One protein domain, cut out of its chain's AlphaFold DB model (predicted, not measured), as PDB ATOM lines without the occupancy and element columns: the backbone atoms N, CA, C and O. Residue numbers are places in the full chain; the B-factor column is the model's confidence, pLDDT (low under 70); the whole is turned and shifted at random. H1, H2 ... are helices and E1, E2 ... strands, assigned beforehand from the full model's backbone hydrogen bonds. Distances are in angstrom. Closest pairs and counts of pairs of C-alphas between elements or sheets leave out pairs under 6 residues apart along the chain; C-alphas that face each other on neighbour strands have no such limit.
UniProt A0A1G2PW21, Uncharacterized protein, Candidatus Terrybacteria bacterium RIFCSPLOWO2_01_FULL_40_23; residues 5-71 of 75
ATOM      1  N   GLU A   5      38.685  -5.477  75.760       82.06
ATOM      2  CA  GLU A   5      38.238  -6.145  76.975       82.06
ATOM      3  C   GLU A   5      37.143  -5.344  77.685       82.06
ATOM      4  O   GLU A   5      36.132  -5.925  78.089       82.06
ATOM      5  N   ASP A   6      37.311  -4.022  77.767       82.88
ATOM      6  CA  ASP A   6      36.335  -3.104  78.360       82.88
ATOM      7  C   ASP A   6      35.073  -3.024  77.500       82.88
ATOM      8  O   ASP A   6      33.949  -3.097  78.007       82.88
ATOM      9  N   PHE A   7      35.239  -2.968  76.175       83.06
ATOM     10  CA  PHE A   7      34.112  -2.993  75.249       83.06
ATOM     11  C   PHE A   7      33.347  -4.321  75.328       83.06
ATOM     12  O   PHE A   7      32.123  -4.322  75.468       83.06
ATOM     13  N   ARG A   8      34.049  -5.458  75.353       82.88
ATOM     14  CA  ARG A   8      33.448  -6.783  75.563       82.88
ATOM     15  C   ARG A   8      32.692  -6.862  76.886       82.88
ATOM     16  O   ARG A   8      31.601  -7.427  76.915       82.88
ATOM     17  N   LYS A   9      33.246  -6.309  77.968       85.19
ATOM     18  CA  LYS A   9      32.580  -6.276  79.275       85.19
ATOM     19  C   LYS A   9      31.270  -5.486  79.207       85.19
ATOM     20  O   LYS A   9      30.243  -6.016  79.620       85.19
ATOM     21  N   SER A  10      31.275  -4.302  78.589       83.88
ATOM     22  CA  SER A  10      30.055  -3.496  78.398       83.88
ATOM     23  C   SER A  10      28.988  -4.200  77.540       83.88
ATOM     24  O   SER A  10      27.790  -4.119  77.820       83.88
ATOM     25  N   LEU A  11      29.402  -4.967  76.525       83.69
ATOM     26  CA  LEU A  11      28.492  -5.797  75.730       83.69
ATOM     27  C   LEU A  11      27.908  -6.950  76.565       83.69
ATOM     28  O   LEU A  11      26.710  -7.217  76.498       83.69
ATOM     29  N   GLY A  12      28.725  -7.580  77.413       81.25
ATOM     30  CA  GLY A  12      28.279  -8.608  78.357       81.25
ATOM     31  C   GLY A  12      27.264  -8.088  79.382       81.25
ATOM     32  O   GLY A  12      26.262  -8.754  79.632       81.25
ATOM     33  N   GLU A  13      27.468  -6.880  79.911       81.75
ATOM     34  CA  GLU A  13      26.543  -6.209  80.844       81.75
ATOM     35  C   GLU A  13      25.177  -5.902  80.206       81.75
ATOM     36  O   GLU A  13      24.160  -5.872  80.895       81.75
ATOM     37  N   THR A  14      25.127  -5.750  78.880       80.75
ATOM     38  CA  THR A  14      23.884  -5.549  78.110       80.75
ATOM     39  C   THR A  14      23.284  -6.854  77.570       80.75
ATOM     40  O   THR A  14      22.360  -6.825  76.753       80.75
ATOM     41  N   GLY A  15      23.788  -8.009  78.020       77.94
ATOM     42  CA  GLY A  15      23.299  -9.334  77.625       77.94
ATOM     43  C   GLY A  15      23.726  -9.774  76.222       77.94
ATOM     44  O   GLY A  15      23.207 -10.762  75.704       77.94
ATOM     45  N   ARG A  16      24.668  -9.065  75.587       75.00
ATOM     46  CA  ARG A  16      25.195  -9.391  74.256       75.00
ATOM     47  C   ARG A  16      26.560 -10.057  74.385       75.00
ATOM     48  O   ARG A  16      27.595  -9.397  74.358       75.00
ATOM     49  N   MET A  17      26.571 -11.382  74.495       80.12
ATOM     50  CA  MET A  17      27.805 -12.153  74.335       80.12
ATOM     51  C   MET A  17      28.014 -12.483  72.864       80.12
ATOM     52  O   MET A  17      27.311 -13.316  72.298       80.12
ATOM     53  N   LEU A  18      28.971 -11.797  72.247       82.62
ATOM     54  CA  LEU A  18      29.329 -11.979  70.845       82.62
ATOM     55  C   LEU A  18      30.688 -12.685  70.723       82.62
ATOM     56  O   LEU A  18      31.544 -12.529  71.602       82.62
ATOM     57  N   PRO A  19      30.928 -13.430  69.631       88.69
ATOM     58  CA  PRO A  19      32.257 -13.921  69.292       88.69
ATOM     59  C   PRO A  19      33.267 -12.773  69.186       88.69
ATOM     60  O   PRO A  19      32.938 -11.689  68.704       88.69
ATOM     61  N   GLN A  20      34.525 -13.016  69.563       83.12
ATOM     62  CA  GLN A  20      35.570 -11.983  69.577       83.12
ATOM     63  C   GLN A  20      35.700 -11.228  68.242       83.12
ATOM     64  O   GLN A  20      35.776 -10.004  68.231       83.12
ATOM     65  N   ARG A  21      35.622 -11.938  67.110       85.50
ATOM     66  CA  ARG A  21      35.671 -11.338  65.768       85.50
ATOM     67  C   ARG A  21      34.538 -10.334  65.511       85.50
ATOM     68  O   ARG A  21      34.733  -9.343  64.814       85.50
ATOM     69  N   GLU A  22      33.351 -10.585  66.057       85.94
ATOM     70  CA  GLU A  22      32.207  -9.678  65.930       85.94
ATOM     71  C   GLU A  22      32.356  -8.461  66.846       85.94
ATOM     72  O   GLU A  22      32.018  -7.348  66.445       85.94
ATOM     73  N   ILE A  23      32.935  -8.645  68.036       86.81
ATOM     74  CA  ILE A  23      33.277  -7.551  68.957       86.81
ATOM     75  C   ILE A  23      34.304  -6.613  68.317       86.81
ATOM     76  O   ILE A  23      34.103  -5.400  68.326       86.81
ATOM     77  N   GLU A  24      35.363  -7.158  67.715       83.19
ATOM     78  CA  GLU A  24      36.368  -6.387  66.969       83.19
ATOM     79  C   GLU A  24      35.725  -5.592  65.825       83.19
ATOM     80  O   GLU A  24      35.996  -4.401  65.655       83.19
ATOM     81  N   GLY A  25      34.825  -6.230  65.069       85.31
ATOM     82  CA  GLY A  25      34.080  -5.585  63.989       85.31
ATOM     83  C   GLY A  25      33.188  -4.440  64.478       85.31
ATOM     84  O   GLY A  25      33.211  -3.350  63.904       85.31
ATOM     85  N   LEU A  26      32.443  -4.653  65.563       86.88
ATOM     86  CA  LEU A  26      31.582  -3.632  66.164       86.88
ATOM     87  C   LEU A  26      32.379  -2.474  66.757       86.88
ATOM     88  O   LEU A  26      31.977  -1.321  66.601       86.88
ATOM     89  N   LEU A  27      33.497  -2.762  67.419       83.94
ATOM     90  CA  LEU A  27      34.374  -1.743  67.982       83.94
ATOM     91  C   LEU A  27      34.975  -0.877  66.870       83.94
ATOM     92  O   LEU A  27      34.959   0.351  66.955       83.94
ATOM     93  N   ARG A  28      35.421  -1.505  65.776       83.88
ATOM     94  CA  ARG A  28      35.896  -0.794  64.585       83.88
ATOM     95  C   ARG A  28      34.813   0.109  63.995       83.88
ATOM     96  O   ARG A  28      35.104   1.256  63.669       83.88
ATOM     97  N   LEU A  29      33.581  -0.385  63.884       84.19
ATOM     98  CA  LEU A  29      32.458   0.409  63.384       84.19
ATOM     99  C   LEU A  29      32.162   1.612  64.296       84.19
ATOM    100  O   LEU A  29      31.925   2.708  63.792       84.19
ATOM    101  N   HIS A  30      32.227   1.441  65.621       82.06
ATOM    102  CA  HIS A  30      32.060   2.547  66.571       82.06
ATOM    103  C   HIS A  30      33.108   3.641  66.362       82.06
ATOM    104  O   HIS A  30      32.746   4.816  66.329       82.06
ATOM    105  N   TYR A  31      34.379   3.275  66.167       84.00
ATOM    106  CA  TYR A  31      35.423   4.258  65.872       84.00
ATOM    107  C   TYR A  31      35.198   4.970  64.541       84.00
ATOM    108  O   TYR A  31      35.285   6.189  64.494       84.00
ATOM    109  N   GLN A  32      34.814   4.246  63.487       79.06
ATOM    110  CA  GLN A  32      34.511   4.862  62.190       79.06
ATOM    111  C   GLN A  32      33.364   5.876  62.281       79.06
ATOM    112  O   GLN A  32      33.432   6.944  61.678       79.06
ATOM    113  N   ILE A  33      32.314   5.562  63.043       79.44
ATOM    114  CA  ILE A  33      31.206   6.496  63.274       79.44
ATOM    115  C   ILE A  33      31.686   7.702  64.085       79.44
ATOM    116  O   ILE A  33      31.342   8.834  63.745       79.44
ATOM    117  N   ALA A  34      32.484   7.482  65.134       78.06
ATOM    118  CA  ALA A  34      33.038   8.560  65.947       78.06
ATOM    119  C   ALA A  34      33.901   9.518  65.112       78.06
ATOM    120  O   ALA A  34      33.725  10.729  65.231       78.06
ATOM    121  N   ASP A  35      34.745   8.991  64.221       79.62
ATOM    122  CA  ASP A  35      35.568   9.784  63.302       79.62
ATOM    123  C   ASP A  35      34.699  10.629  62.361       79.62
ATOM    124  O   ASP A  35      34.904  11.836  62.238       79.62
ATOM    125  N   VAL A  36      33.662  10.039  61.757       78.81
ATOM    126  CA  VAL A  36      32.737  10.776  60.875       78.81
ATOM    127  C   VAL A  36      32.004  11.885  61.633       78.81
ATOM    128  O   VAL A  36      31.863  13.002  61.129       78.81
ATOM    129  N   LEU A  37      31.524  11.602  62.846       78.06
ATOM    130  CA  LEU A  37      30.853  12.602  63.681       78.06
ATOM    131  C   LEU A  37      31.811  13.724  64.092       78.06
ATOM    132  O   LEU A  37      31.415  14.892  64.110       78.06
ATOM    133  N   PHE A  38      33.060  13.379  64.386       78.38
ATOM    134  CA  PHE A  38      34.105  14.336  64.713       78.38
ATOM    135  C   PHE A  38      34.430  15.244  63.522       78.38
ATOM    136  O   PHE A  38      34.424  16.467  63.671       78.38
ATOM    137  N   ASP A  39      34.588  14.678  62.326       77.19
ATOM    138  CA  ASP A  39      34.793  15.431  61.084       77.19
ATOM    139  C   ASP A  39      33.637  16.396  60.797       77.19
ATOM    140  O   ASP A  39      33.853  17.566  60.458       77.19
ATOM    141  N   LEU A  40      32.392  15.934  60.954       79.25
ATOM    142  CA  LEU A  40      31.206  16.778  60.794       79.25
ATOM    143  C   LEU A  40      31.190  17.925  61.809       79.25
ATOM    144  O   LEU A  40      30.864  19.062  61.455       79.25
ATOM    145  N   TRP A  41      31.555  17.647  63.060       80.50
ATOM    146  CA  TRP A  41      31.633  18.655  64.110       80.50
ATOM    147  C   TRP A  41      32.722  19.700  63.830       80.50
ATOM    148  O   TRP A  41      32.447  20.899  63.950       80.50
ATOM    149  N   ILE A  42      33.914  19.283  63.385       77.12
ATOM    150  CA  ILE A  42      34.997  20.190  62.967       77.12
ATOM    151  C   ILE A  42      34.508  21.117  61.852       77.12
ATOM    152  O   ILE A  42      34.599  22.341  61.975       77.12
ATOM    153  N   ARG A  43      33.922  20.546  60.788       79.19
ATOM    154  CA  ARG A  43      33.421  21.316  59.637       79.19
ATOM    155  C   ARG A  43      32.334  22.310  60.038       79.19
ATOM    156  O   ARG A  43      32.330  23.433  59.545       79.19
ATOM    157  N   LYS A  44      31.426  21.920  60.941       78.31
ATOM    158  CA  LYS A  44      30.343  22.789  61.425       78.31
ATOM    159  C   LYS A  44      30.845  23.920  62.322       78.31
ATOM    160  O   LYS A  44      30.258  24.998  62.318       78.31
ATOM    161  N   THR A  45      31.873  23.673  63.127       73.94
ATOM    162  CA  THR A  45      32.336  24.640  64.134       73.94
ATOM    163  C   THR A  45      33.450  25.561  63.641       73.94
ATOM    164  O   THR A  45      33.794  26.489  64.364       73.94
ATOM    165  N   ALA A  46      33.992  25.331  62.436       65.88
ATOM    166  CA  ALA A  46      35.153  26.045  61.886       65.88
ATOM    167  C   ALA A  46      36.376  26.042  62.830       65.88
ATOM    168  O   ALA A  46      37.251  26.899  62.737       65.88
ATOM    169  N   LYS A  47      36.437  25.074  63.755       61.44
ATOM    170  CA  LYS A  47      37.508  24.957  64.745       61.44
ATOM    171  C   LYS A  47      38.660  24.154  64.164       61.44
ATOM    172  O   LYS A  47      38.471  23.029  63.711       61.44
ATOM    173  N   THR A  48      39.866  24.704  64.224       57.84
ATOM    174  CA  THR A  48      41.090  23.979  63.879       57.84
ATOM    175  C   THR A  48      41.535  23.138  65.073       57.84
ATOM    176  O   THR A  48      41.771  23.671  66.154       57.84
ATOM    177  N   VAL A  49      41.660  21.822  64.901       56.91
ATOM    178  CA  VAL A  49      42.244  20.933  65.918       56.91
ATOM    179  C   VAL A  49      43.739  20.811  65.629       56.91
ATOM    180  O   VAL A  49      44.115  20.282  64.588       56.91
ATOM    181  N   VAL A  50      44.587  21.341  66.516       54.53
ATOM    182  CA  VAL A  50      46.033  21.505  66.245       54.53
ATOM    183  C   VAL A  50      46.917  20.459  66.941       54.53
ATOM    184  O   VAL A  50      48.075  20.318  66.560       54.53
ATOM    185  N   SER A  51      46.435  19.659  67.905       52.16
ATOM    186  CA  SER A  51      47.298  18.602  68.463       52.16
ATOM    187  C   SER A  51      46.569  17.396  69.055       52.16
ATOM    188  O   SER A  51      45.587  17.530  69.780       52.16
ATOM    189  N   ALA A  52      47.122  16.211  68.806       51.28
ATOM    190  CA  ALA A  52      46.908  15.021  69.618       51.28
ATOM    191  C   ALA A  52      48.235  14.703  70.320       51.28
ATOM    192  O   ALA A  52      49.270  14.611  69.658       51.28
ATOM    193  N   GLN A  53      48.226  14.560  71.647       52.34
ATOM    194  CA  GLN A  53      49.386  14.095  72.406       52.34
ATOM    195  C   GLN A  53      49.154  12.648  72.837       52.34
ATOM    196  O   GLN A  53      48.215  12.338  73.569       52.34
ATOM    197  N   ILE A  54      50.032  11.752  72.394       52.00
ATOM    198  CA  ILE A  54      50.063  10.367  72.865       52.00
ATOM    199  C   ILE A  54      50.987  10.335  74.083       52.00
ATOM    200  O   ILE A  54      52.183  10.604  73.964       52.00
ATOM    201  N   GLN A  55      50.435  10.044  75.258       52.38
ATOM    202  CA  GLN A  55      51.203   9.848  76.485       52.38
ATOM    203  C   GLN A  55      51.259   8.356  76.802       52.38
ATOM    204  O   GLN A  55      50.255   7.736  77.144       52.38
ATOM    205  N   ILE A  56      52.450   7.775  76.696       51.69
ATOM    206  CA  ILE A  56      52.676   6.366  77.015       51.69
ATOM    207  C   ILE A  56      52.997   6.267  78.508       51.69
ATOM    208  O   ILE A  56      54.051   6.725  78.950       51.69
ATOM    209  N   HIS A  57      52.093   5.671  79.283       52.72
ATOM    210  CA  HIS A  57      52.313   5.373  80.695       52.72
ATOM    211  C   HIS A  57      52.698   3.904  80.860       52.72
ATOM    212  O   HIS A  57      52.148   3.023  80.203       52.72
ATOM    213  N   LYS A  58      53.643   3.623  81.760       43.44
ATOM    214  CA  LYS A  58      53.985   2.256  82.157       43.44
ATOM    215  C   LYS A  58      53.440   2.024  83.560       43.44
ATOM    216  O   LYS A  58      53.905   2.666  84.499       43.44
ATOM    217  N   GLN A  59      52.452   1.144  83.693       48.75
ATOM    218  CA  GLN A  59      51.832   0.802  84.973       48.75
ATOM    219  C   GLN A  59      51.862  -0.723  85.130       48.75
ATOM    220  O   GLN A  59      51.482  -1.448  84.213       48.75
ATOM    221  N   ASP A  60      52.412  -1.208  86.247       55.75
ATOM    222  CA  ASP A  60      52.529  -2.639  86.581       55.75
ATOM    223  C   ASP A  60      53.163  -3.519  85.484       55.75
ATOM    224  O   ASP A  60      52.720  -4.627  85.200       55.75
ATOM    225  N   GLY A  61      54.215  -3.017  84.829       61.69
ATOM    226  CA  GLY A  61      54.936  -3.742  83.772       61.69
ATOM    227  C   GLY A  61      54.261  -3.717  82.397       61.69
ATOM    228  O   GLY A  61      54.923  -4.031  81.406       61.69
ATOM    229  N   ASN A  62      53.013  -3.252  82.308       41.34
ATOM    230  CA  ASN A  62      52.274  -3.110  81.060       41.34
ATOM    231  C   ASN A  62      52.423  -1.695  80.482       41.34
ATOM    232  O   ASN A  62      52.475  -0.697  81.206       41.34
ATOM    233  N   ILE A  63      52.522  -1.617  79.154       46.25
ATOM    234  CA  ILE A  63      52.523  -0.352  78.417       46.25
ATOM    235  C   ILE A  63      51.064   0.027  78.169       46.25
ATOM    236  O   ILE A  63      50.334  -0.720  77.522       46.25
ATOM    237  N   ILE A  64      50.649   1.178  78.690       49.97
ATOM    238  CA  ILE A  64      49.321   1.750  78.485       49.97
ATOM    239  C   ILE A  64      49.491   3.008  77.635       49.97
ATOM    240  O   ILE A  64      50.112   3.988  78.050       49.97
ATOM    241  N   GLU A  65      48.936   2.988  76.427       45.38
ATOM    242  CA  GLU A  65      48.896   4.154  75.548       45.38
ATOM    243  C   GLU A  65      47.686   5.023  75.906       45.38
ATOM    244  O   GLU A  65      46.534   4.668  75.641       45.38
ATOM    245  N   VAL A  66      47.936   6.177  76.525       51.69
ATOM    246  CA  VAL A  66      46.897   7.161  76.833       51.69
ATOM    247  C   VAL A  66      46.860   8.193  75.712       51.69
ATOM    248  O   VAL A  66      47.799   8.959  75.498       51.69
ATOM    249  N   PHE A  67      45.749   8.218  74.982       47.59
ATOM    250  CA  PHE A  67      45.500   9.194  73.926       47.59
ATOM    251  C   PHE A  67      44.861  10.439  74.542       47.59
ATOM    252  O   PHE A  67      43.667  10.434  74.843       47.59
ATOM    253  N   ASN A  68      45.652  11.497  74.726       50.28
ATOM    254  CA  ASN A  68      45.159  12.791  75.183       50.28
ATOM    255  C   ASN A  68      44.928  13.700  73.974       50.28
ATOM    256  O   ASN A  68      45.857  14.169  73.311       50.28
ATOM    257  N   PHE A  69      43.659  13.963  73.680       48.59
ATOM    258  CA  PHE A  69      43.274  14.933  72.661       48.59
ATOM    259  C   PHE A  69      43.300  16.332  73.285       48.59
ATOM    260  O   PHE A  69      42.455  16.672  74.111       48.59
ATOM    261  N   GLY A  70      44.313  17.126  72.928       45.31
ATOM    262  CA  GLY A  70      44.472  18.503  73.385       45.31
ATOM    263  C   GLY A  70      43.862  19.474  72.380       45.31
ATOM    264  O   GLY A  70      44.415  19.694  71.302       45.31
ATOM    265  N   PHE A  71      42.731  20.081  72.725       51.97
ATOM    266  CA  PHE A  71      42.096  21.092  71.884       51.97
ATOM    267  C   PHE A  71      42.795  22.440  72.089       51.97
ATOM    268  O   PHE A  71      42.625  23.079  73.123       51.97
TER     269      PHE A  71
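This is residues 5 to 71 of the 75 residues of an uncharacterized protein of Candidatus Terrybacteria bacterium RIFCSPLOWO2_01_FULL_40_23 (UniProt A0A1G2PW21). An antiparallel hairpin of two long strands, E1 and E2, and the long helix H2 make an open V, joined at one end by residues 46 to 50, with the short helix H1 set crosswise near the first residues of H2. The printed part has 67 residues, with named elements in the order H1, H2, E1, E2; the class is mixed, helices and strands. It is only just loose, close to extended, with a radius of gyration of the C-alphas of 15.9 A and spans of 41 by 33 by 18 A.

E1, residues 51 to 59, is 24.7 A long and begins at C-alpha 51 (47.298, 18.602, 68.463). E2, residues 62 to 70, is 24.2 A long. H2, residues 20 to 45, is 37.2 A long; H1, residues 5 to 13, begins at C-alpha 5 (38.238, -6.145, 76.975).

E1 and E2 are antiparallel at 156 degrees, with N 55 and O 66 at 2.9 A. H2 and E2 are apart. H2, with residues 23 to 27 alone, only just touches H1, with 3 pairs of C-alphas within 8 A, the closest being Arg 8 and Ile 23 at 6.7 A; they stand about perpendicular at 79 degrees. In H1 and H2 every O i to N i+4 pair is within hydrogen-bond range.

The printed part has no cut and no long link; C-alphas 44 and 61, the two farthest apart, are 42.5 A apart. Residues 46 to 71 have pLDDT under 70.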